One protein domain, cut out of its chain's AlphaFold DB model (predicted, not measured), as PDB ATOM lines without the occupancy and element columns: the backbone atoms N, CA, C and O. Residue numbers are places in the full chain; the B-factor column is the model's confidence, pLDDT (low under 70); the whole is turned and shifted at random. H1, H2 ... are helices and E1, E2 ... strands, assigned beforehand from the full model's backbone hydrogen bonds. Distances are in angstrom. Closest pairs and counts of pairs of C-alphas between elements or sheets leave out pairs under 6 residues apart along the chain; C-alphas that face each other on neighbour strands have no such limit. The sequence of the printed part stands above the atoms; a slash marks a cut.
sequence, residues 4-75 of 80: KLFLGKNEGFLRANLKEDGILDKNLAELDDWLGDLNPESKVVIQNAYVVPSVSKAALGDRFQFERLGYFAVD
ATOM      1  N   LYS A   4      36.234  84.899  78.902       38.25
ATOM      2  CA  LYS A   4      34.938  84.217  78.741       38.25
ATOM      3  C   LYS A   4      34.985  82.887  79.496       38.25
ATOM      4  O   LYS A   4      35.805  82.036  79.173       38.25
ATOM      5  N   LEU A   5      34.143  82.719  80.513       45.19
ATOM      6  CA  LEU A   5      34.138  81.565  81.417       45.19
ATOM      7  C   LEU A   5      33.089  80.540  80.961       45.19
ATOM      8  O   LEU A   5      32.035  80.908  80.458       45.19
ATOM      9  N   PHE A   6      33.353  79.251  81.158       46.19
ATOM     10  CA  PHE A   6      32.366  78.194  80.949       46.19
ATOM     11  C   PHE A   6      32.026  77.584  82.317       46.19
ATOM     12  O   PHE A   6      32.905  77.349  83.141       46.19
ATOM     13  N   LEU A   7      30.748  77.357  82.595       49.78
ATOM     14  CA  LEU A   7      30.266  76.753  83.835       49.78
ATOM     15  C   LEU A   7      29.803  75.331  83.532       49.78
ATOM     16  O   LEU A   7      28.733  75.147  82.973       49.78
ATOM     17  N   GLY A   8      30.622  74.334  83.858       42.31
ATOM     18  CA  GLY A   8      30.202  72.932  83.843       42.31
ATOM     19  C   GLY A   8      29.932  72.481  85.271       42.31
ATOM     20  O   GLY A   8      30.833  72.575  86.102       42.31
ATOM     21  N   LYS A   9      28.719  72.018  85.582       48.47
ATOM     22  CA  LYS A   9      28.412  71.435  86.895       48.47
ATOM     23  C   LYS A   9      28.762  69.954  86.904       48.47
ATOM     24  O   LYS A   9      27.972  69.131  86.474       48.47
ATOM     25  N   ASN A  10      29.924  69.605  87.438       39.97
ATOM     26  CA  ASN A  10      30.106  68.315  88.097       39.97
ATOM     27  C   ASN A  10      31.169  68.470  89.191       39.97
ATOM     28  O   ASN A  10      32.250  69.001  88.956       39.97
ATOM     29  N   GLU A  11      30.814  68.058  90.408       43.91
ATOM     30  CA  GLU A  11      31.736  67.869  91.542       43.91
ATOM     31  C   GLU A  11      32.436  69.119  92.121       43.91
ATOM     32  O   GLU A  11      33.474  69.015  92.764       43.91
ATOM     33  N   GLY A  12      31.849  70.314  91.976       49.94
ATOM     34  CA  GLY A  12      32.340  71.531  92.656       49.94
ATOM     35  C   GLY A  12      33.528  72.223  91.976       49.94
ATOM     36  O   GLY A  12      34.091  73.173  92.520       49.94
ATOM     37  N   PHE A  13      33.868  71.780  90.771       52.50
ATOM     38  CA  PHE A  13      34.986  72.255  89.970       52.50
ATOM     39  C   PHE A  13      34.484  72.979  88.711       52.50
ATOM     40  O   PHE A  13      33.528  72.534  88.082       52.50
ATOM     41  N   LEU A  14      35.116  74.096  88.329       65.06
ATOM     42  CA  LEU A  14      34.795  74.843  87.105       65.06
ATOM     43  C   LEU A  14      35.855  74.700  86.014       65.06
ATOM     44  O   LEU A  14      37.026  74.442  86.277       65.06
ATOM     45  N   ARG A  15      35.453  74.972  84.768       66.00
ATOM     46  CA  ARG A  15      36.355  75.094  83.620       66.00
ATOM     47  C   ARG A  15      36.467  76.549  83.167       66.00
ATOM     48  O   ARG A  15      35.553  77.084  82.546       66.00
ATOM     49  N   ALA A  16      37.614  77.190  83.368       68.44
ATOM     50  CA  ALA A  16      37.835  78.536  82.841       68.44
ATOM     51  C   ALA A  16      38.472  78.502  81.447       68.44
ATOM     52  O   ALA A  16      39.327  77.666  81.170       68.44
ATOM     53  N   ASN A  17      38.060  79.414  80.562       73.44
ATOM     54  CA  ASN A  17      38.740  79.633  79.288       73.44
ATOM     55  C   ASN A  17      39.364  81.030  79.306       73.44
ATOM     56  O   ASN A  17      38.675  82.039  79.474       73.44
ATOM     57  N   LEU A  18      40.675  81.083  79.130       77.25
ATOM     58  CA  LEU A  18      41.419  82.319  78.950       77.25
ATOM     59  C   LEU A  18      41.637  82.508  77.454       77.25
ATOM     60  O   LEU A  18      41.921  81.541  76.748       77.25
ATOM     61  N   LYS A  19      41.426  83.732  76.972       79.38
ATOM     62  CA  LYS A  19      41.618  84.074  75.565       79.38
ATOM     63  C   LYS A  19      42.614  85.207  75.454       79.38
ATOM     64  O   LYS A  19      42.432  86.238  76.107       79.38
ATOM     65  N   GLU A  20      43.595  84.999  74.600       79.88
ATOM     66  CA  GLU A  20      44.589  85.989  74.212       79.88
ATOM     67  C   GLU A  20      44.437  86.324  72.728       79.88
ATOM     68  O   GLU A  20      43.482  85.883  72.074       79.88
ATOM     69  N   ASP A  21      45.338  87.155  72.215       83.69
ATOM     70  CA  ASP A  21      45.347  87.509  70.803       83.69
ATOM     71  C   ASP A  21      45.605  86.253  69.954       83.69
ATOM     72  O   ASP A  21      46.451  85.412  70.266       83.69
ATOM     73  N   GLY A  22      44.798  86.100  68.902       85.75
ATOM     74  CA  GLY A  22      44.803  84.926  68.025       85.75
ATOM     75  C   GLY A  22      45.955  84.885  67.026       85.75
ATOM     76  O   GLY A  22      46.125  83.870  66.358       85.75
ATOM     77  N   ILE A  23      46.703  85.978  66.919       89.81
ATOM     78  CA  ILE A  23      47.751  86.226  65.932       89.81
ATOM     79  C   ILE A  23      48.990  86.688  66.699       89.81
ATOM     80  O   ILE A  23      48.851  87.457  67.658       89.81
ATOM     81  N   LEU A  24      50.165  86.181  66.330       87.38
ATOM     82  CA  LEU A  24      51.422  86.484  67.015       87.38
ATOM     83  C   LEU A  24      51.971  87.853  66.583       87.38
ATOM     84  O   LEU A  24      52.381  88.648  67.434       87.38
ATOM     85  N   ASP A  25      51.927  88.155  65.286       88.56
ATOM     86  CA  ASP A  25      52.290  89.449  64.726       88.56
ATOM     87  C   ASP A  25      51.126  90.449  64.817       88.56
ATOM     88  O   ASP A  25      49.950  90.160  64.586       88.56
ATOM     89  N   LYS A  26      51.455  91.694  65.153       83.25
ATOM     90  CA  LYS A  26      50.468  92.771  65.284       83.25
ATOM     91  C   LYS A  26      50.078  93.382  63.940       83.25
ATOM     92  O   LYS A  26      49.138  94.176  63.901       83.25
ATOM     93  N   ASN A  27      50.779  93.038  62.861       86.69
ATOM     94  CA  ASN A  27      50.562  93.561  61.525       86.69
ATOM     95  C   ASN A  27      50.380  92.438  60.489       86.69
ATOM     96  O   ASN A  27      51.276  92.131  59.708       86.69
ATOM     97  N   LEU A  28      49.164  91.884  60.431       82.94
ATOM     98  CA  LEU A  28      48.807  90.816  59.487       82.94
ATOM     99  C   LEU A  28      49.014  91.181  58.011       82.94
ATOM    100  O   LEU A  28      49.150  90.285  57.184       82.94
ATOM    101  N   ALA A  29      48.969  92.470  57.663       85.62
ATOM    102  CA  ALA A  29      49.015  92.914  56.271       85.62
ATOM    103  C   ALA A  29      50.388  92.702  55.612       85.62
ATOM    104  O   ALA A  29      50.467  92.689  54.387       85.62
ATOM    105  N   GLU A  30      51.439  92.529  56.413       88.25
ATOM    106  CA  GLU A  30      52.818  92.326  55.950       88.25
ATOM    107  C   GLU A  30      53.222  90.839  55.939       88.25
ATOM    108  O   GLU A  30      54.362  90.513  55.617       88.25
ATOM    109  N   LEU A  31      52.315  89.927  56.312       87.19
ATOM    110  CA  LEU A  31      52.597  88.494  56.343       87.19
ATOM    111  C   LEU A  31      52.281  87.845  54.995       87.19
ATOM    112  O   LEU A  31      51.138  87.868  54.536       87.19
ATOM    113  N   ASP A  32      53.279  87.175  54.419       87.94
ATOM    114  CA  ASP A  32      53.099  86.335  53.228       87.94
ATOM    115  C   ASP A  32      52.190  85.117  53.512       87.94
ATOM    116  O   ASP A  32      51.416  84.700  52.649       87.94
ATOM    117  N   ASP A  33      52.245  84.566  54.734       88.94
ATOM    118  CA  ASP A  33      51.384  83.476  55.214       88.94
ATOM    119  C   ASP A  33      50.862  83.752  56.633       88.94
ATOM    120  O   ASP A  33      51.455  83.369  57.643       88.94
ATOM    121  N   TRP A  34      49.710  84.415  56.712       88.88
ATOM    122  CA  TRP A  34      49.062  84.741  57.984       88.88
ATOM    123  C   TRP A  34      48.486  83.518  58.720       88.88
ATOM    124  O   TRP A  34      48.263  83.585  59.928       88.88
ATOM    125  N   LEU A  35      48.226  82.398  58.030       90.06
ATOM    126  CA  LEU A  35      47.728  81.173  58.672       90.06
ATOM    127  C   LEU A  35      48.819  80.515  59.521       90.06
ATOM    128  O   LEU A  35      48.512  79.931  60.562       90.06
ATOM    129  N   GLY A  36      50.081  80.640  59.106       89.44
ATOM    130  CA  GLY A  36      51.242  80.208  59.884       89.44
ATOM    131  C   GLY A  36      51.455  81.005  61.175       89.44
ATOM    132  O   GLY A  36      52.114  80.511  62.086       89.44
ATOM    133  N   ASP A  37      50.862  82.194  61.281       92.50
ATOM    134  CA  ASP A  37      51.028  83.114  62.413       92.50
ATOM    135  C   ASP A  37      49.929  82.981  63.486       92.50
ATOM    136  O   ASP A  37      49.846  83.754  64.446       92.50
ATOM    137  N   LEU A  38      49.056  81.978  63.345       91.12
ATOM    138  CA  LEU A  38      48.034  81.679  64.343       91.12
ATOM    139  C   LEU A  38      48.677  81.307  65.684       91.12
ATOM    140  O   LEU A  38      49.451  80.356  65.783       91.12
ATOM    141  N   ASN A  39      48.275  82.003  66.745       91.69
ATOM    142  CA  ASN A  39      48.733  81.723  68.097       91.69
ATOM    143  C   ASN A  39      48.070  80.437  68.643       91.69
ATOM    144  O   ASN A  39      46.857  80.443  68.918       91.69
ATOM    145  N   PRO A  40      48.833  79.349  68.878       90.50
ATOM    146  CA  PRO A  40      48.285  78.105  69.419       90.50
ATOM    147  C   PRO A  40      47.806  78.253  70.872       90.50
ATOM    148  O   PRO A  40      46.936  77.503  71.314       90.50
ATOM    149  N   GLU A  41      48.319  79.246  71.599       88.00
ATOM    150  CA  GLU A  41      47.974  79.542  72.994       88.00
ATOM    151  C   GLU A  41      46.871  80.601  73.125       88.00
ATOM    152  O   GLU A  41      46.471  80.961  74.231       88.00
ATOM    153  N   SER A  42      46.279  81.040  72.008       89.19
ATOM    154  CA  SER A  42      45.172  82.010  71.987       89.19
ATOM    155  C   SER A  42      43.946  81.583  72.803       89.19
ATOM    156  O   SER A  42      43.080  82.406  73.124       89.19
ATOM    157  N   LYS A  43      43.862  80.298  73.164       88.75
ATOM    158  CA  LYS A  43      42.877  79.750  74.090       88.75
ATOM    159  C   LYS A  43      43.528  78.763  75.054       88.75
ATOM    160  O   LYS A  43      43.846  77.637  74.681       88.75
ATOM    161  N   VAL A  44      43.558  79.124  76.331       86.31
ATOM    162  CA  VAL A  44      43.969  78.227  77.415       86.31
ATOM    163  C   VAL A  44      42.744  77.773  78.198       86.31
ATOM    164  O   VAL A  44      41.868  78.567  78.546       86.31
ATOM    165  N   VAL A  45      42.672  76.472  78.480       84.94
ATOM    166  CA  VAL A  45      41.604  75.870  79.281       84.94
ATOM    167  C   VAL A  45      42.157  75.513  80.653       84.94
ATOM    168  O   VAL A  45      42.972  74.603  80.772       84.94
ATOM    169  N   ILE A  46      41.662  76.175  81.693       84.12
ATOM    170  CA  ILE A  46      41.929  75.788  83.077       84.12
ATOM    171  C   ILE A  46      40.845  74.806  83.496       84.12
ATOM    172  O   ILE A  46      39.662  75.153  83.539       84.12
ATOM    173  N   GLN A  47      41.255  73.579  83.790       81.81
ATOM    174  CA  GLN A  47      40.381  72.566  84.365       81.81
ATOM    175  C   GLN A  47      40.350  72.714  85.885       81.81
ATOM    176  O   GLN A  47      41.315  73.171  86.494       81.81
ATOM    177  N   ASN A  48      39.239  72.312  86.487       77.06
ATOM    178  CA  ASN A  48      39.068  72.203  87.931       77.06
ATOM    179  C   ASN A  48      39.384  73.478  88.734       77.06
ATOM    180  O   ASN A  48      39.913  73.424  89.841       77.06
ATOM    181  N   ALA A  49      39.024  74.637  88.185       80.38
ATOM    182  CA  ALA A  49      39.130  75.922  88.857       80.38
ATOM    183  C   ALA A  49      38.102  76.047  89.991       80.38
ATOM    184  O   ALA A  49      36.932  75.691  89.834       80.38
ATOM    185  N   TYR A  50      38.526  76.617  91.116       76.38
ATOM    186  CA  TYR A  50      37.634  76.949  92.222       76.38
ATOM    187  C   TYR A  50      36.945  78.295  91.994       76.38
ATOM    188  O   TYR A  50      37.537  79.240  91.471       76.38
ATOM    189  N   VAL A  51      35.693  78.396  92.436       77.12
ATOM    190  CA  VAL A  51      34.909  79.633  92.406       77.12
ATOM    191  C   VAL A  51      34.015  79.717  93.637       77.12
ATOM    192  O   VAL A  51      33.772  78.724  94.322       77.12
ATOM    193  N   VAL A  52      33.458  80.897  93.885       78.69
ATOM    194  CA  VAL A  52      32.428  81.075  94.908       78.69
ATOM    195  C   VAL A  52      31.126  80.330  94.547       78.69
ATOM    196  O   VAL A  52      30.693  80.370  93.391       78.69
ATOM    197  N   PRO A  53      30.436  79.700  95.520       78.25
ATOM    198  CA  PRO A  53      29.241  78.888  95.256       78.25
ATOM    199  C   PRO A  53      28.086  79.620  94.562       78.25
ATOM    200  O   PRO A  53      27.269  78.983  93.897       78.25
ATOM    201  N   SER A  54      27.994  80.947  94.691       78.00
ATOM    202  CA  SER A  54      26.930  81.751  94.072       78.00
ATOM    203  C   SER A  54      26.902  81.644  92.546       78.00
ATOM    204  O   SER A  54      25.825  81.711  91.955       78.00
ATOM    205  N   VAL A  55      28.047  81.388  91.905       79.81
ATOM    206  CA  VAL A  55      28.140  81.254  90.441       79.81
ATOM    207  C   VAL A  55      27.440  79.981  89.939       79.81
ATOM    208  O   VAL A  55      27.031  79.916  88.786       79.81
ATOM    209  N   SER A  56      27.176  78.994  90.802       77.38
ATOM    210  CA  SER A  56      26.424  77.780  90.435       77.38
ATOM    211  C   SER A  56      24.992  78.042  89.939       77.38
ATOM    212  O   SER A  56      24.382  77.164  89.329       77.38
ATOM    213  N   LYS A  57      24.430  79.226  90.201       81.81
ATOM    214  CA  LYS A  57      23.082  79.622  89.759       81.81
ATOM    215  C   LYS A  57      23.097  80.582  88.567       81.81
ATOM    216  O   LYS A  57      22.034  81.061  88.188       81.81
ATOM    217  N   ALA A  58      24.272  80.877  88.014       84.00
ATOM    218  CA  ALA A  58      24.418  81.828  86.924       84.00
ATOM    219  C   ALA A  58      23.759  81.309  85.637       84.00
ATOM    220  O   ALA A  58      23.915  80.142  85.268       84.00
ATOM    221  N   ALA A  59      23.032  82.189  84.955       86.75
ATOM    222  CA  ALA A  59      22.440  81.939  83.653       86.75
ATOM    223  C   ALA A  59      23.435  82.232  82.522       86.75
ATOM    224  O   ALA A  59      24.441  82.922  82.693       86.75
ATOM    225  N   LEU A  60      23.135  81.713  81.328       85.44
ATOM    226  CA  LEU A  60      23.909  81.999  80.125       85.44
ATOM    227  C   LEU A  60      24.036  83.515  79.903       85.44
ATOM    228  O   LEU A  60      23.040  84.230  79.857       85.44
ATOM    229  N   GLY A  61      25.265  83.994  79.709       85.56
ATOM    230  CA  GLY A  61      25.557  85.408  79.492       85.56
ATOM    231  C   GLY A  61      25.688  86.261  80.758       85.56
ATOM    232  O   GLY A  61      26.139  87.405  80.622       85.56
ATOM    233  N   ASP A  62      25.381  85.733  81.953       89.19
ATOM    234  CA  ASP A  62      25.639  86.433  83.219       89.19
ATOM    235  C   ASP A  62      27.113  86.818  83.320       89.19
ATOM    236  O   ASP A  62      27.992  86.075  82.875       89.19
ATOM    237  N   ARG A  63      27.382  87.995  83.894       88.81
ATOM    238  CA  ARG A  63      28.717  88.599  83.945       88.81
ATOM    239  C   ARG A  63      29.174  88.790  85.381       88.81
ATOM    240  O   ARG A  63      28.419  89.276  86.217       88.81
ATOM    241  N   PHE A  64      30.440  88.487  85.629       85.81
ATOM    242  CA  PHE A  64      31.078  88.588  86.934       85.81
ATOM    243  C   PHE A  64      32.400  89.330  86.817       85.81
ATOM    244  O   PHE A  64      33.134  89.176  85.840       85.81
ATOM    245  N   GLN A  65      32.720  90.106  87.845       89.19
ATOM    246  CA  GLN A  65      34.071  90.587  88.074       89.19
ATOM    247  C   GLN A  65      34.715  89.685  89.126       89.19
ATOM    248  O   GLN A  65      34.228  89.605  90.252       89.19
ATOM    249  N   PHE A  66      35.812  89.022  88.772       86.19
ATOM    250  CA  PHE A  66      36.659  88.353  89.751       86.19
ATOM    251  C   PHE A  66      37.806  89.283  90.125       86.19
ATOM    252  O   PHE A  66      38.514  89.807  89.258       86.19
ATOM    253  N   GLU A  67      37.970  89.508  91.427       86.50
ATOM    254  CA  GLU A  67      38.968  90.435  91.946       86.50
ATOM    255  C   GLU A  67      40.362  90.106  91.411       86.50
ATOM    256  O   GLU A  67      40.822  88.969  91.495       86.50
ATOM    257  N   ARG A  68      41.031  91.127  90.858       89.94
ATOM    258  CA  ARG A  68      42.396  91.064  90.301       89.94
ATOM    259  C   ARG A  68      42.600  90.106  89.113       89.94
ATOM    260  O   ARG A  68      43.701  90.064  88.584       89.94
ATOM    261  N   LEU A  69      41.564  89.397  88.662       87.19
ATOM    262  CA  LEU A  69      41.613  88.515  87.488       87.19
ATOM    263  C   LEU A  69      40.937  89.140  86.264       87.19
ATOM    264  O   LEU A  69      41.388  88.942  85.139       87.19
ATOM    265  N   GLY A  70      39.862  89.904  86.474       87.00
ATOM    266  CA  GLY A  70      39.150  90.613  85.412       87.00
ATOM    267  C   GLY A  70      37.669  90.258  85.332       87.00
ATOM    268  O   GLY A  70      37.036  89.919  86.332       87.00
ATOM    269  N   TYR A  71      37.108  90.374  84.129       88.12
ATOM    270  CA  TYR A  71      35.680  90.191  83.867       88.12
ATOM    271  C   TYR A  71      35.419  88.916  83.081       88.12
ATOM    272  O   TYR A  71      36.116  88.624  82.112       88.12
ATOM    273  N   PHE A  72      34.371  88.205  83.477       86.12
ATOM    274  CA  PHE A  72      34.024  86.884  82.982       86.12
ATOM    275  C   PHE A  72      32.531  86.817  82.685       86.12
ATOM    276  O   PHE A  72      31.739  87.508  83.323       86.12
ATOM    277  N   ALA A  73      32.142  85.984  81.724       87.88
ATOM    278  CA  ALA A  73      30.740  85.732  81.409       87.88
ATOM    279  C   ALA A  73      30.491  84.248  81.170       87.88
ATOM    280  O   ALA A  73      31.388  83.592  80.645       87.88
ATOM    281  N   VAL A  74      29.294  83.759  81.508       83.94
ATOM    282  CA  VAL A  74      28.857  82.377  81.245       83.94
ATOM    283  C   VAL A  74      28.712  82.159  79.741       83.94
ATOM    284  O   VAL A  74      27.951  82.873  79.085       83.94
ATOM    285  N   ASP A  75      29.444  81.199  79.180       83.94
ATOM    286  CA  ASP A  75      29.404  80.869  77.751       83.94
ATOM    287  C   ASP A  75      28.394  79.751  77.423       83.94
ATOM    288  O   ASP A  75      27.924  79.040  78.307       83.94
TER     289      ASP A  75
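AT A GLANCE: This is residues 4 to 75 of the 80 residues of the protein "tRNA-synt_1c_C domain-containing protein" of Capsicum baccatum (UniProt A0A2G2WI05). A twisted three-stranded sheet, E1 to E3, has a small two-stranded hairpin, E4 and E5, meeting it at the beginning of E1, while the link between E2 and E3, residues 20 to 42, reaches away as a long arm that makes the length. The short helix H1 only grazes the sheet. The printed part has 72 residues with one named helix and five named strands, in the order E1 E2 E3 H1 E4 E5; both sheets, E1 - E2 - E3 and E4 - E5, are antiparallel. The class is mostly strand, with under half of the residues in named elements. The whole is loose, with a radius of gyration of the C-alphas of 15.8 A and spans of 49 by 22 by 21 A.

IN THESE COORDINATES: E1, residues 4 to 10, begins at C-alpha 4 (34.938, 84.217, 78.741) and is 19.1 A long. E2, residues 13 to 19, is 19.8 A long, and E3, residues 43 to 49, 15.7 A. H1 is residues 53 to 57, E4 residues 63 to 66, and E5 residues 70 to 73, ending at C-alpha 73 (30.740, 85.732, 81.409).

HOW THE PARTS SIT: E1, E2 and E3 form a meander, each strand the antiparallel neighbour of the one before; N 6 and O 15 are 3.4 A apart, N 16 and O 46 2.9 A. The sheet is only just strongly twisted, its C-alphas up to 4.2 A off the best plane. The closest C-alphas of E1 and E5 are those of Lys 4 and Phe 72, 5.1 A. In the hairpin E4 and E5, N 64 and O 72 are 2.8 A apart. H1 has 0 of 1 O i to N i+4 pairs within hydrogen-bond range and 2 of 2 O i to N i+3 pairs. E2 and E5 are apart.

THE WHOLE: The C-alphas of Asp 32 and Pro 53 are the two farthest apart, 48.9 A. The printed part has no cut. The link from E2 to E3 is long, 23 residues. Mean pLDDT of the printed part is 78.8; residues 4 to 16 are under 70.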